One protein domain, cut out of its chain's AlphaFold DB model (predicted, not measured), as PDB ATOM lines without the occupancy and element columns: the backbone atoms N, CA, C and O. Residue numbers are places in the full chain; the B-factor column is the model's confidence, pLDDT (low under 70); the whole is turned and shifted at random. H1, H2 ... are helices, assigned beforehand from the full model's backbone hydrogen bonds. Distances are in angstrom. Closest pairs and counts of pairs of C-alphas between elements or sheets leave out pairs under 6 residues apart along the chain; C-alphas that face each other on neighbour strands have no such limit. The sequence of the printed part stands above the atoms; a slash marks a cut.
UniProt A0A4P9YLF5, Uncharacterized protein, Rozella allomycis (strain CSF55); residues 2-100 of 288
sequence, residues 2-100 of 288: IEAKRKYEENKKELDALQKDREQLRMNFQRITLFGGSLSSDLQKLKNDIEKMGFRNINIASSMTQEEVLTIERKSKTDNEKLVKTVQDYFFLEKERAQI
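AT A GLANCE: This is residues 2 to 100 of the 288 residues of an uncharacterized protein of Rozella allomycis (strain CSF55) (UniProt A0A4P9YLF5). One long helix, H1, makes the spine of an elongated model, with H3 packed on residues 11 to 22 of it and a pair of helices, H2 and H4, side by side near its last residues. H4 meets H1 near H4's first residues and spreads away from it, while residues 2 to 7 of H1 stick out at the other end. The printed part has 99 residues with four named helices in the order H1, H2, H3, H4 and no named strand; the class is all helix. The whole is loose, with a radius of gyration of the C-alphas of 16.9 A, and spans 56 by 27 by 18 A.

HOW THE PARTS SIT: H1, residues 2 to 33, is the hub and touches three other helices. With residues 11 to 22 alone it touches H3, residues 66 to 79; the closest C-alphas, of Leu 15 and Leu 70, are 5.8 A apart. These two run the same way at a tilt of 38 degrees, only just steep. With residues 25 to 29 alone H1 touches residues 84 to 87 of H4, which holds residues 81 to 100; the closest C-alphas, of Leu 25 and Val 84, are 6.8 A apart. H1 and H4 run the same way at a steep tilt of 53 degrees. With residues 29 to 33 alone H1 touches residues 47 to 51 of H2, which holds residues 41 to 53; the closest C-alphas, of Ile 32 and Lys 47, are 6.4 A apart. H1 and H2 run opposite ways at a steep tilt of 51 degrees. H2 and H4 touch at a shallow tilt of 18 degrees, opposite ways, and their closest C-alphas, of Leu 46 and Tyr 90, are 6.0 A apart. The helix packing is mostly crossed, with one shallow tilt among four touching pairs. H2 and H3 are apart, and H3 and H4 meet only through their link. In H1, H2, H3 and H4 every O i to N i+4 pair is within hydrogen-bond range.

IN THESE COORDINATES: H1 begins at C-alpha 2 at (269.616, 292.401, 302.150) and ends at C-alpha 33 at (272.840, 257.133, 271.454), 46.9 A away. H2 is 18.3 A long from first to last C-alpha, and H3 is 19.7 A long. H4 is 28.6 A long and ends at C-alpha 100 at (265.144, 239.805, 286.057).

THE WHOLE: The two C-alphas farthest apart, of Ile 2 and Ser 38, are 57.3 A apart. The link from H2 to H3, residues 54 to 65, is long; that from H1 to H2 is short, and that from H3 to H4 is tight. The printed part has no cut. Its mean pLDDT is 93.0, and no printed residue is under 70.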
ATOM      1  N   ILE A   2     269.682 293.794 301.651       76.94
ATOM      2  CA  ILE A   2     269.616 292.401 302.150       76.94
ATOM      3  C   ILE A   2     268.770 291.494 301.234       76.94
ATOM      4  O   ILE A   2     269.181 290.389 300.896       76.94
ATOM      5  N   GLU A   3     267.627 291.987 300.760       81.88
ATOM      6  CA  GLU A   3     266.695 291.209 299.937       81.88
ATOM      7  C   GLU A   3     267.203 290.920 298.516       81.88
ATOM      8  O   GLU A   3     267.085 289.795 298.036       81.88
ATOM      9  N   ALA A   4     267.862 291.892 297.879       81.31
ATOM     10  CA  ALA A   4     268.495 291.708 296.572       81.31
ATOM     11  C   ALA A   4     269.661 290.707 296.636       81.31
ATOM     12  O   ALA A   4     269.794 289.856 295.759       81.31
ATOM     13  N   LYS A   5     270.466 290.760 297.709       87.06
ATOM     14  CA  LYS A   5     271.548 289.795 297.945       87.06
ATOM     15  C   LYS A   5     271.005 288.378 298.148       87.06
ATOM     16  O   LYS A   5     271.553 287.432 297.598       87.06
ATOM     17  N   ARG A   6     269.905 288.233 298.893       90.44
ATOM     18  CA  ARG A   6     269.229 286.943 299.078       90.44
ATOM     19  C   ARG A   6     268.707 286.376 297.751       90.44
ATOM     20  O   ARG A   6     269.028 285.237 297.436       90.44
ATOM     21  N   LYS A   7     267.985 287.177 296.955       89.12
ATOM     22  CA  LYS A   7     267.463 286.756 295.640       89.12
ATOM     23  C   LYS A   7     268.590 286.320 294.693       89.12
ATOM     24  O   LYS A   7     268.455 285.331 293.982       89.12
ATOM     25  N   TYR A   8     269.719 287.031 294.707       88.56
ATOM     26  CA  TYR A   8     270.899 286.679 293.914       88.56
ATOM     27  C   TYR A   8     271.462 285.293 294.280       88.56
ATOM     28  O   TYR A   8     271.715 284.472 293.397       88.56
ATOM     29  N   GLU A   9     271.619 285.015 295.577       91.38
ATOM     30  CA  GLU A   9     272.097 283.717 296.081       91.38
ATOM     31  C   GLU A   9     271.110 282.576 295.789       91.38
ATOM     32  O   GLU A   9     271.521 281.476 295.423       91.38
ATOM     33  N   GLU A  10     269.805 282.826 295.909       92.12
ATOM     34  CA  GLU A  10     268.757 281.857 295.557       92.12
ATOM     35  C   GLU A  10     268.789 281.518 294.062       92.12
ATOM     36  O   GLU A  10     268.880 280.341 293.701       92.12
ATOM     37  N   ASN A  11     268.829 282.537 293.199       91.94
ATOM     38  CA  ASN A  11     268.961 282.358 291.754       91.94
ATOM     39  C   ASN A  11     270.234 281.581 291.395       91.94
ATOM     40  O   ASN A  11     270.243 280.829 290.425       91.94
ATOM     41  N   LYS A  12     271.325 281.765 292.149       93.12
ATOM     42  CA  LYS A  12     272.600 281.082 291.893       93.12
ATOM     43  C   LYS A  12     272.486 279.593 292.201       93.12
ATOM     44  O   LYS A  12     272.852 278.774 291.367       93.12
ATOM     45  N   LYS A  13     271.903 279.243 293.351       94.44
ATOM     46  CA  LYS A  13     271.654 277.842 293.725       94.44
ATOM     47  C   LYS A  13     270.757 277.123 292.719       94.44
ATOM     48  O   LYS A  13     271.018 275.971 292.387       94.44
ATOM     49  N   GLU A  14     269.700 277.785 292.248       95.75
ATOM     50  CA  GLU A  14     268.814 277.208 291.234       95.75
ATOM     51  C   GLU A  14     269.542 277.003 289.901       95.75
ATOM     52  O   GLU A  14     269.422 275.940 289.293       95.75
ATOM     53  N   LEU A  15     270.335 277.990 289.474       94.12
ATOM     54  CA  LEU A  15     271.138 277.902 288.259       94.12
ATOM     55  C   LEU A  15     272.107 276.714 288.306       94.12
ATOM     56  O   LEU A  15     272.140 275.919 287.368       94.12
ATOM     57  N   ASP A  16     272.842 276.564 289.410       94.38
ATOM     58  CA  ASP A  16     273.794 275.469 289.610       94.38
ATOM     59  C   ASP A  16     273.093 274.099 289.512       94.38
ATOM     60  O   ASP A  16     273.611 273.162 288.895       94.38
ATOM     61  N   ALA A  17     271.884 273.979 290.075       95.62
ATOM     62  CA  ALA A  17     271.080 272.762 289.985       95.62
ATOM     63  C   ALA A  17     270.627 272.469 288.542       95.62
ATOM     64  O   ALA A  17     270.805 271.350 288.063       95.62
ATOM     65  N   LEU A  18     270.101 273.470 287.827       94.81
ATOM     66  CA  LEU A  18     269.648 273.315 286.440       94.81
ATOM     67  C   LEU A  18     270.799 272.940 285.495       94.81
ATOM     68  O   LEU A  18     270.646 272.057 284.650       94.81
ATOM     69  N   GLN A  19     271.965 273.562 285.668       93.50
ATOM     70  CA  GLN A  19     273.158 273.259 284.878       93.50
ATOM     71  C   GLN A  19     273.649 271.830 285.116       93.50
ATOM     72  O   GLN A  19     273.996 271.133 284.158       93.50
ATOM     73  N   LYS A  20     273.632 271.371 286.373       95.31
ATOM     74  CA  LYS A  20     273.976 269.992 286.729       95.31
ATOM     75  C   LYS A  20     273.001 268.987 286.114       95.31
ATOM     76  O   LYS A  20     273.445 268.000 285.530       95.31
ATOM     77  N   ASP A  21     271.697 269.246 286.204       94.62
ATOM     78  CA  ASP A  21     270.660 268.393 285.612       94.62
ATOM     79  C   ASP A  21     270.819 268.297 284.089       94.62
ATOM     80  O   ASP A  21     270.766 267.204 283.514       94.62
ATOM     81  N   ARG A  22     271.076 269.431 283.425       94.31
ATOM     82  CA  ARG A  22     271.310 269.487 281.978       94.31
ATOM     83  C   ARG A  22     272.549 268.691 281.572       94.31
ATOM     84  O   ARG A  22     272.498 267.951 280.591       94.31
ATOM     85  N   GLU A  23     273.651 268.838 282.302       94.69
ATOM     86  CA  GLU A  23     274.888 268.110 282.011       94.69
ATOM     87  C   GLU A  23     274.709 266.599 282.204       94.69
ATOM     88  O   GLU A  23     275.110 265.811 281.345       94.69
ATOM     89  N   GLN A  24     274.012 266.182 283.264       95.88
ATOM     90  CA  GLN A  24     273.668 264.775 283.463       95.88
ATOM     91  C   GLN A  24     272.802 264.237 282.315       95.88
ATOM     92  O   GLN A  24     273.043 263.130 281.829       95.88
ATOM     93  N   LEU A  25     271.813 265.013 281.854       96.38
ATOM     94  CA  LEU A  25     270.979 264.640 280.714       96.38
ATOM     95  C   LEU A  25     271.804 264.497 279.429       96.38
ATOM     96  O   LEU A  25     271.624 263.518 278.707       96.38
ATOM     97  N   ARG A  26     272.734 265.425 279.170       95.75
ATOM     98  CA  ARG A  26     273.649 265.388 278.020       95.75
ATOM     99  C   ARG A  26     274.489 264.113 278.018       95.75
ATOM    100  O   ARG A  26     274.525 263.404 277.013       95.75
ATOM    101  N   MET A  27     275.117 263.797 279.149       96.38
ATOM    102  CA  MET A  27     275.942 262.597 279.306       96.38
ATOM    103  C   MET A  27     275.123 261.316 279.119       96.38
ATOM    104  O   MET A  27     275.541 260.397 278.415       96.38
ATOM    105  N   ASN A  28     273.924 261.266 279.702       97.31
ATOM    106  CA  ASN A  28     273.004 260.143 279.558       97.31
ATOM    107  C   ASN A  28     272.543 259.948 278.107       97.31
ATOM    108  O   ASN A  28     272.563 258.827 277.600       97.31
ATOM    109  N   PHE A  29     272.170 261.035 277.429       96.94
ATOM    110  CA  PHE A  29     271.807 261.026 276.017       96.94
ATOM    111  C   PHE A  29     272.951 260.470 275.160       96.94
ATOM    112  O   PHE A  29     272.743 259.547 274.374       96.94
ATOM    113  N   GLN A  30     274.177 260.965 275.356       96.19
ATOM    114  CA  GLN A  30     275.355 260.474 274.636       96.19
ATOM    115  C   GLN A  30     275.608 258.987 274.904       96.19
ATOM    116  O   GLN A  30     275.802 258.229 273.959       96.19
ATOM    117  N   ARG A  31     275.534 258.540 276.165       96.25
ATOM    118  CA  ARG A  31     275.693 257.121 276.524       96.25
ATOM    119  C   ARG A  31     274.703 256.223 275.779       96.25
ATOM    120  O   ARG A  31     275.093 255.156 275.318       96.25
ATOM    121  N   ILE A  32     273.437 256.631 275.686       96.88
ATOM    122  CA  ILE A  32     272.382 255.832 275.048       96.88
ATOM    123  C   ILE A  32     272.560 255.813 273.527       96.88
ATOM    124  O   ILE A  32     272.540 254.750 272.912       96.88
ATOM    125  N   THR A  33     272.759 256.979 272.917       94.69
ATOM    126  CA  THR A  33     272.840 257.133 271.454       94.69
ATOM    127  C   THR A  33     274.103 256.521 270.852       94.69
ATOM    128  O   THR A  33     274.039 255.893 269.796       94.69
ATOM    129  N   LEU A  34     275.238 256.619 271.552       94.06
ATOM    130  CA  LEU A  34     276.516 256.039 271.129       94.06
ATOM    131  C   LEU A  34     276.646 254.544 271.457       94.06
ATOM    132  O   LEU A  34     277.666 253.934 271.131       94.06
ATOM    133  N   PHE A  35     275.648 253.931 272.102       92.19
ATOM    134  CA  PHE A  35     275.675 252.500 272.378       92.19
ATOM    135  C   PHE A  35     275.627 251.702 271.065       92.19
ATOM    136  O   PHE A  35     274.614 251.698 270.365       92.19
ATOM    137  N   GLY A  36     276.733 251.022 270.747       83.06
ATOM    138  CA  GLY A  36     276.891 250.203 269.538       83.06
ATOM    139  C   GLY A  36     276.638 248.705 269.733       83.06
ATOM    140  O   GLY A  36     276.842 247.929 268.805       83.06
ATOM    141  N   GLY A  37     276.248 248.280 270.938       86.56
ATOM    142  CA  GLY A  37     275.926 246.882 271.221       86.56
ATOM    143  C   GLY A  37     274.522 246.487 270.756       86.56
ATOM    144  O   GLY A  37     273.703 247.324 270.382       86.56
ATOM    145  N   SER A  38     274.225 245.190 270.837       88.75
ATOM    146  CA  SER A  38     272.875 244.674 270.602       88.75
ATOM    147  C   SER A  38     271.947 245.024 271.770       88.75
ATOM    148  O   SER A  38     272.296 244.813 272.933       88.75
ATOM    149  N   LEU A  39     270.754 245.538 271.463       92.06
ATOM    150  CA  LEU A  39     269.685 245.795 272.428       92.06
ATOM    151  C   LEU A  39     268.499 244.869 272.153       92.06
ATOM    152  O   LEU A  39     268.252 244.445 271.024       92.06
ATOM    153  N   SER A  40     267.717 244.590 273.192       93.50
ATOM    154  CA  SER A  40     266.380 244.030 273.001       93.50
ATOM    155  C   SER A  40     265.466 245.046 272.324       93.50
ATOM    156  O   SER A  40     265.692 246.255 272.392       93.50
ATOM    157  N   SER A  41     264.396 244.563 271.698       93.44
ATOM    158  CA  SER A  41     263.490 245.414 270.924       93.44
ATOM    159  C   SER A  41     262.807 246.520 271.746       93.44
ATOM    160  O   SER A  41     262.558 247.600 271.214       93.44
ATOM    161  N   ASP A  42     262.543 246.293 273.033       94.31
ATOM    162  CA  ASP A  42     261.970 247.277 273.964       94.31
ATOM    163  C   ASP A  42     262.961 248.406 274.319       94.31
ATOM    164  O   ASP A  42     262.604 249.581 274.213       94.31
ATOM    165  N   LEU A  43     264.225 248.089 274.628       95.62
ATOM    166  CA  LEU A  43     265.277 249.103 274.805       95.62
ATOM    167  C   LEU A  43     265.632 249.805 273.493       95.62
ATOM    168  O   LEU A  43     265.858 251.014 273.489       95.62
ATOM    169  N   GLN A  44     265.655 249.076 272.374       96.12
ATOM    170  CA  GLN A  44     265.924 249.655 271.060       96.12
ATOM    171  C   GLN A  44     264.859 250.689 270.689       96.12
ATOM    172  O   GLN A  44     265.185 251.738 270.136       96.12
ATOM    173  N   LYS A  45     263.590 250.429 271.023       96.12
ATOM    174  CA  LYS A  45     262.505 251.392 270.828       96.12
ATOM    175  C   LYS A  45     262.760 252.685 271.611       96.12
ATOM    176  O   LYS A  45     262.703 253.755 271.017       96.12
ATOM    177  N   LEU A  46     263.119 252.584 272.894       97.38
ATOM    178  CA  LEU A  46     263.442 253.753 273.721       97.38
ATOM    179  C   LEU A  46     264.677 254.508 273.209       97.38
ATOM    180  O   LEU A  46     264.642 255.732 273.137       97.38
ATOM    181  N   LYS A  47     265.738 253.802 272.788       97.06
ATOM    182  CA  LYS A  47     266.915 254.414 272.145       97.06
ATOM    183  C   LYS A  47     266.513 255.213 270.904       97.06
ATOM    184  O   LYS A  47     266.876 256.378 270.792       97.06
ATOM    185  N   ASN A  48     265.719 254.616 270.017       96.69
ATOM    186  CA  ASN A  48     265.252 255.279 268.800       96.69
ATOM    187  C   ASN A  48     264.379 256.508 269.114       96.69
ATOM    188  O   ASN A  48     264.469 257.518 268.421       96.69
ATOM    189  N   ASP A  49     263.528 256.437 270.141       97.25
ATOM    190  CA  ASP A  49     262.699 257.570 270.566       97.25
ATOM    191  C   ASP A  49     263.562 258.705 271.142       97.25
ATOM    192  O   ASP A  49     263.354 259.869 270.797       97.25
ATOM    193  N   ILE A  50     264.589 258.376 271.934       97.56
ATOM    194  CA  ILE A  50     265.583 259.328 272.454       97.56
ATOM    195  C   ILE A  50     266.341 260.011 271.309       97.56
ATOM    196  O   ILE A  50     266.447 261.238 271.293       97.56
ATOM    197  N   GLU A  51     266.822 259.246 270.325       95.88
ATOM    198  CA  GLU A  51     267.518 259.775 269.144       95.88
ATOM    199  C   GLU A  51     266.639 260.736 268.338       95.88
ATOM    200  O   GLU A  51     267.095 261.811 267.954       95.88
ATOM    201  N   LYS A  52     265.364 260.382 268.127       95.88
ATOM    202  CA  LYS A  52     264.398 261.228 267.410       95.88
ATOM    203  C   LYS A  52     264.072 262.519 268.148       95.88
ATOM    204  O   LYS A  52     263.868 263.543 267.501       95.88
ATOM    205  N   MET A  53     263.970 262.478 269.479       94.94
ATOM    206  CA  MET A  53     263.728 263.683 270.275       94.94
ATOM    207  C   MET A  53     264.920 264.639 270.201       94.94
ATOM    208  O   MET A  53     264.721 265.847 270.059       94.94
ATOM    209  N   GLY A  54     266.135 264.086 270.262       92.38
ATOM    210  CA  GLY A  54     267.380 264.841 270.277       92.38
ATOM    211  C   GLY A  54     267.573 265.639 271.570       92.38
ATOM    212  O   GLY A  54     266.623 266.021 272.251       92.38
ATOM    213  N   PHE A  55     268.826 265.919 271.917       92.00
ATOM    214  CA  PHE A  55     269.142 266.815 273.027       92.00
ATOM    215  C   PHE A  55     269.130 268.269 272.549       92.00
ATOM    216  O   PHE A  55     269.974 268.674 271.743       92.00
ATOM    217  N   ARG A  56     268.187 269.074 273.052       88.19
ATOM    218  CA  ARG A  56     268.132 270.508 272.743       88.19
ATOM    219  C   ARG A  56     269.141 271.242 273.608       88.19
ATOM    220  O   ARG A  56     268.858 271.591 274.754       88.19
ATOM    221  N   ASN A  57     270.328 271.442 273.049       78.62
ATOM    222  CA  ASN A  57     271.357 272.238 273.695       78.62
ATOM    223  C   ASN A  57     270.986 273.728 273.662       78.62
ATOM    224  O   ASN A  57     270.311 274.188 272.738       78.62
ATOM    225  N   ILE A  58     271.461 274.484 274.647       86.38
ATOM    226  CA  ILE A  58     271.287 275.936 274.701       86.38
ATOM    227  C   ILE A  58     272.630 276.637 274.552       86.38
ATOM    228  O   ILE A  58     273.665 276.124 274.971       86.38
ATOM    229  N   ASN A  59     272.605 277.817 273.937       81.31
ATOM    230  CA  ASN A  59     273.779 278.660 273.780       81.31
ATOM    231  C   ASN A  59     273.725 279.783 274.821       81.31
ATOM    232  O   ASN A  59     272.781 280.573 274.817       81.31
ATOM    233  N   ILE A  60     274.713 279.831 275.712       84.25
ATOM    234  CA  ILE A  60     274.833 280.855 276.753       84.25
ATOM    235  C   ILE A  60     276.033 281.728 276.392       84.25
ATOM    236  O   ILE A  60     277.170 281.258 276.403       84.25
ATOM    237  N   ALA A  61     275.782 282.992 276.058       83.25
ATOM    238  CA  ALA A  61     276.843 283.949 275.771       83.25
ATOM    239  C   ALA A  61     277.463 284.476 277.073       83.25
ATOM    240  O   ALA A  61     276.763 284.702 278.059       83.25
ATOM    241  N   SER A  62     278.771 284.748 277.061       83.06
ATOM    242  CA  SER A  62     279.501 285.286 278.220       83.06
ATOM    243  C   SER A  62     279.026 286.676 278.667       83.06
ATOM    244  O   SER A  62     279.360 287.106 279.766       83.06
ATOM    245  N   SER A  63     278.262 287.381 277.829       88.44
ATOM    246  CA  SER A  63     277.694 288.704 278.102       88.44
ATOM    247  C   SER A  63     276.323 288.676 278.792       88.44
ATOM    248  O   SER A  63     275.784 289.743 279.073       88.44
ATOM    249  N   MET A  64     275.729 287.499 279.020       90.88
ATOM    250  CA  MET A  64     274.391 287.374 279.614       90.88
ATOM    251  C   MET A  64     274.404 287.598 281.129       90.88
ATOM    252  O   MET A  64     275.291 287.135 281.844       90.88
ATOM    253  N   THR A  65     273.371 288.270 281.630       90.25
ATOM    254  CA  THR A  65     273.100 288.418 283.062       90.25
ATOM    255  C   THR A  65     272.597 287.106 283.666       90.25
ATOM    256  O   THR A  65     272.012 286.265 282.985       90.25
ATOM    257  N   GLN A  66     272.753 286.929 284.980       88.75
ATOM    258  CA  GLN A  66     272.295 285.718 285.673       88.75
ATOM    259  C   GLN A  66     270.796 285.434 285.477       88.75
ATOM    260  O   GLN A  66     270.403 284.276 285.358       88.75
ATOM    261  N   GLU A  67     269.954 286.469 285.448       89.00
ATOM    262  CA  GLU A  67     268.497 286.316 285.313       89.00
ATOM    263  C   GLU A  67     268.106 285.880 283.886       89.00
ATOM    264  O   GLU A  67     267.190 285.070 283.711       89.00
ATOM    265  N   GLU A  68     268.869 286.306 282.871       92.00
ATOM    266  CA  GLU A  68     268.745 285.800 281.498       92.00
ATOM    267  C   GLU A  68     269.165 284.331 281.409       92.00
ATOM    268  O   GLU A  68     268.405 283.516 280.883       92.00
ATOM    269  N   VAL A  69     270.323 283.961 281.976       93.19
ATOM    270  CA  VAL A  69     270.774 282.557 281.972       93.19
ATOM    271  C   VAL A  69     269.757 281.668 282.690       93.19
ATOM    272  O   VAL A  69     269.385 280.621 282.166       93.19
ATOM    273  N   LEU A  70     269.235 282.105 283.839       93.62
ATOM    274  CA  LEU A  70     268.219 281.365 284.589       93.62
ATOM    275  C   LEU A  70     266.945 281.136 283.761       93.62
ATOM    276  O   LEU A  70     266.382 280.042 283.772       93.62
ATOM    277  N   THR A  71     266.506 282.143 283.004       93.00
ATOM    278  CA  THR A  71     265.336 282.033 282.119       93.00
ATOM    279  C   THR A  71     265.570 281.014 281.001       93.00
ATOM    280  O   THR A  71     264.692 280.195 280.711       93.00
ATOM    281  N   ILE A  72     266.761 281.020 280.399       94.06
ATOM    282  CA  ILE A  72     267.134 280.077 279.337       94.06
ATOM    283  C   ILE A  72     267.240 278.650 279.891       94.06
ATOM    284  O   ILE A  72     266.733 277.722 279.266       94.06
ATOM    285  N   GLU A  73     267.834 278.460 281.071       93.62
ATOM    286  CA  GLU A  73     267.940 277.145 281.718       93.62
ATOM    287  C   GLU A  73     266.565 276.575 282.091       93.62
ATOM    288  O   GLU A  73     266.280 275.405 281.823       93.62
ATOM    289  N   ARG A  74     265.661 277.402 282.633       94.56
ATOM    290  CA  ARG A  74     264.272 276.991 282.906       94.56
ATOM    291  C   ARG A  74     263.559 276.554 281.629       94.56
ATOM    292  O   ARG A  74     262.938 275.493 281.613       94.56
ATOM    293  N   LYS A  75     263.695 277.324 280.544       93.31
ATOM    294  CA  LYS A  75     263.130 276.960 279.239       93.31
ATOM    295  C   LYS A  75     263.736 275.661 278.702       93.31
ATOM    296  O   LYS A  75     262.992 274.797 278.258       93.31
ATOM    297  N   SER A  76     265.055 275.490 278.799       92.94
ATOM    298  CA  SER A  76     265.761 274.263 278.406       92.94
ATOM    299  C   SER A  76     265.229 273.034 279.142       92.94
ATOM    300  O   SER A  76     264.999 271.993 278.524       92.94
ATOM    301  N   LYS A  77     264.981 273.154 280.451       93.44
ATOM    302  CA  LYS A  77     264.381 272.085 281.254       93.44
ATOM    303  C   LYS A  77     262.987 271.712 280.746       93.44
ATOM    304  O   LYS A  77     262.715 270.527 280.581       93.44
ATOM    305  N   THR A  78     262.133 272.696 280.464       94.25
ATOM    306  CA  THR A  78     260.798 272.461 279.889       94.25
ATOM    307  C   THR A  78     260.881 271.843 278.491       94.25
ATOM    308  O   THR A  78     260.213 270.852 278.206       94.25
ATOM    309  N   ASP A  79     261.748 272.368 277.626       93.44
ATOM    310  CA  ASP A  79     261.925 271.888 276.253       93.44
ATOM    311  C   ASP A  79     262.450 270.442 276.200       93.44
ATOM    312  O   ASP A  79     262.130 269.706 275.265       93.44
ATOM    313  N   ASN A  80     263.229 270.027 277.205       95.69
ATOM    314  CA  ASN A  80     263.782 268.680 277.331       95.69
ATOM    315  C   ASN A  80     262.976 267.762 278.276       95.69
ATOM    316  O   ASN A  80     263.391 266.627 278.504       95.69
ATOM    317  N   GLU A  81     261.824 268.181 278.809       95.25
ATOM    318  CA  GLU A  81     261.077 267.422 279.828       95.25
ATOM    319  C   GLU A  81     260.707 266.001 279.363       95.25
ATOM    320  O   GLU A  81     260.902 265.019 280.084       95.25
ATOM    321  N   LYS A  82     260.240 265.868 278.115       96.06
ATOM    322  CA  LYS A  82     259.928 264.556 277.522       96.06
ATOM    323  C   LYS A  82     261.175 263.684 277.371       96.06
ATOM    324  O   LYS A  82     261.115 262.502 277.690       96.06
ATOM    325  N   LEU A  83     262.292 264.273 276.939       96.94
ATOM    326  CA  LEU A  83     263.564 263.567 276.800       96.94
ATOM    327  C   LEU A  83     264.046 263.045 278.157       96.94
ATOM    328  O   LEU A  83     264.442 261.887 278.250       96.94
ATOM    329  N   VAL A  84     263.971 263.870 279.209       96.62
ATOM    330  CA  VAL A  84     264.318 263.464 280.581       96.62
ATOM    331  C   VAL A  84     263.529 262.224 280.981       96.62
ATOM    332  O   VAL A  84     264.125 261.245 281.429       96.62
ATOM    333  N   LYS A  85     262.208 262.236 280.765       97.19
ATOM    334  CA  LYS A  85     261.345 261.102 281.099       97.19
ATOM    335  C   LYS A  85     261.727 259.842 280.318       97.19
ATOM    336  O   LYS A  85     261.928 258.796 280.920       97.19
ATOM    337  N   THR A  86     261.914 259.935 279.003       97.88
ATOM    338  CA  THR A  86     262.270 258.764 278.183       97.88
ATOM    339  C   THR A  86     263.665 258.215 278.512       97.88
ATOM    340  O   THR A  86     263.864 257.003 278.520       97.88
ATOM    341  N   VAL A  87     264.631 259.080 278.846       97.88
ATOM    342  CA  VAL A  87     265.959 258.669 279.337       97.88
ATOM    343  C   VAL A  87     265.853 257.945 280.684       97.88
ATOM    344  O   VAL A  87     266.535 256.943 280.896       97.88
ATOM    345  N   GLN A  88     264.996 258.420 281.592       97.44
ATOM    346  CA  GLN A  88     264.725 257.737 282.860       97.44
ATOM    347  C   GLN A  88     264.080 256.366 282.629       97.44
ATOM    348  O   GLN A  88     264.559 255.382 283.194       97.44
ATOM    349  N   ASP A  89     263.072 256.286 281.757       98.00
ATOM    350  CA  ASP A  89     262.405 255.033 281.387       98.00
ATOM    351  C   ASP A  89     263.401 254.024 280.786       98.00
ATOM    352  O   ASP A  89     263.361 252.839 281.117       98.00
ATOM    353  N   TYR A  90     264.352 254.488 279.964       97.88
ATOM    354  CA  TYR A  90     265.421 253.649 279.409       97.88
ATOM    355  C   TYR A  90     266.281 253.014 280.506       97.88
ATOM    356  O   TYR A  90     266.452 251.795 280.523       97.88
ATOM    357  N   PHE A  91     266.820 253.811 281.434       96.81
ATOM    358  CA  PHE A  91     267.683 253.276 282.494       96.81
ATOM    359  C   PHE A  91     266.917 252.435 283.510       96.81
ATOM    360  O   PHE A  91     267.468 251.477 284.055       96.81
ATOM    361  N   PHE A  92     265.656 252.778 283.761       97.06
ATOM    362  CA  PHE A  92     264.770 251.960 284.571       97.06
ATOM    363  C   PHE A  92     264.604 250.573 283.943       97.06
ATOM    364  O   PHE A  92     264.930 249.575 284.587       97.06
ATOM    365  N   LEU A  93     264.236 250.507 282.659       96.94
ATOM    366  CA  LEU A  93     264.085 249.245 281.935       96.94
ATOM    367  C   LEU A  93     265.408 248.471 281.823       96.94
ATOM    368  O   LEU A  93     265.421 247.252 281.985       96.94
ATOM    369  N   GLU A  94     266.538 249.148 281.591       95.06
ATOM    370  CA  GLU A  94     267.876 248.533 281.582       95.06
ATOM    371  C   GLU A  94     268.159 247.827 282.920       95.06
ATOM    372  O   GLU A  94     268.572 246.662 282.948       95.06
ATOM    373  N   LYS A  95     267.872 248.504 284.038       95.75
ATOM    374  CA  LYS A  95     268.067 247.970 285.388       95.75
ATOM    375  C   LYS A  95     267.117 246.813 285.695       95.75
ATOM    376  O   LYS A  95     267.562 245.795 286.227       95.75
ATOM    377  N   GLU A  96     265.834 246.947 285.367       95.94
ATOM    378  CA  GLU A  96     264.846 245.885 285.574       95.94
ATOM    379  C   GLU A  96     265.193 244.631 284.773       95.94
ATOM    380  O   GLU A  96     265.160 243.525 285.315       95.94
ATOM    381  N   ARG A  97     265.626 244.795 283.518       93.81
ATOM    382  CA  ARG A  97     266.096 243.689 282.674       93.81
ATOM    383  C   ARG A  97     267.309 242.986 283.272       93.81
ATOM    384  O   ARG A  97     267.330 241.759 283.340       93.81
ATOM    385  N   ALA A  98     268.295 243.739 283.753       92.44
ATOM    386  CA  ALA A  98     269.457 243.153 284.414       92.44
ATOM    387  C   ALA A  98     269.066 242.375 285.683       92.44
ATOM    388  O   ALA A  98     269.605 241.296 285.945       92.44
ATOM    389  N   GLN A  99     268.116 242.892 286.466       95.56
ATOM    390  CA  GLN A  99     267.645 242.219 287.673       95.56
ATOM    391  C   GLN A  99     266.871 240.939 287.351       95.56
ATOM    392  O   GLN A  99     267.133 239.898 287.956       95.56
ATOM    393  N   ILE A 100     265.938 240.984 286.400       95.00
ATOM    394  CA  ILE A 100     265.144 239.805 286.057       95.00
ATOM    395  C   ILE A 100     265.993 238.732 285.376       95.00
ATOM    396  O   ILE A 100     265.809 237.556 285.665       95.00
TER     397      ILE A 100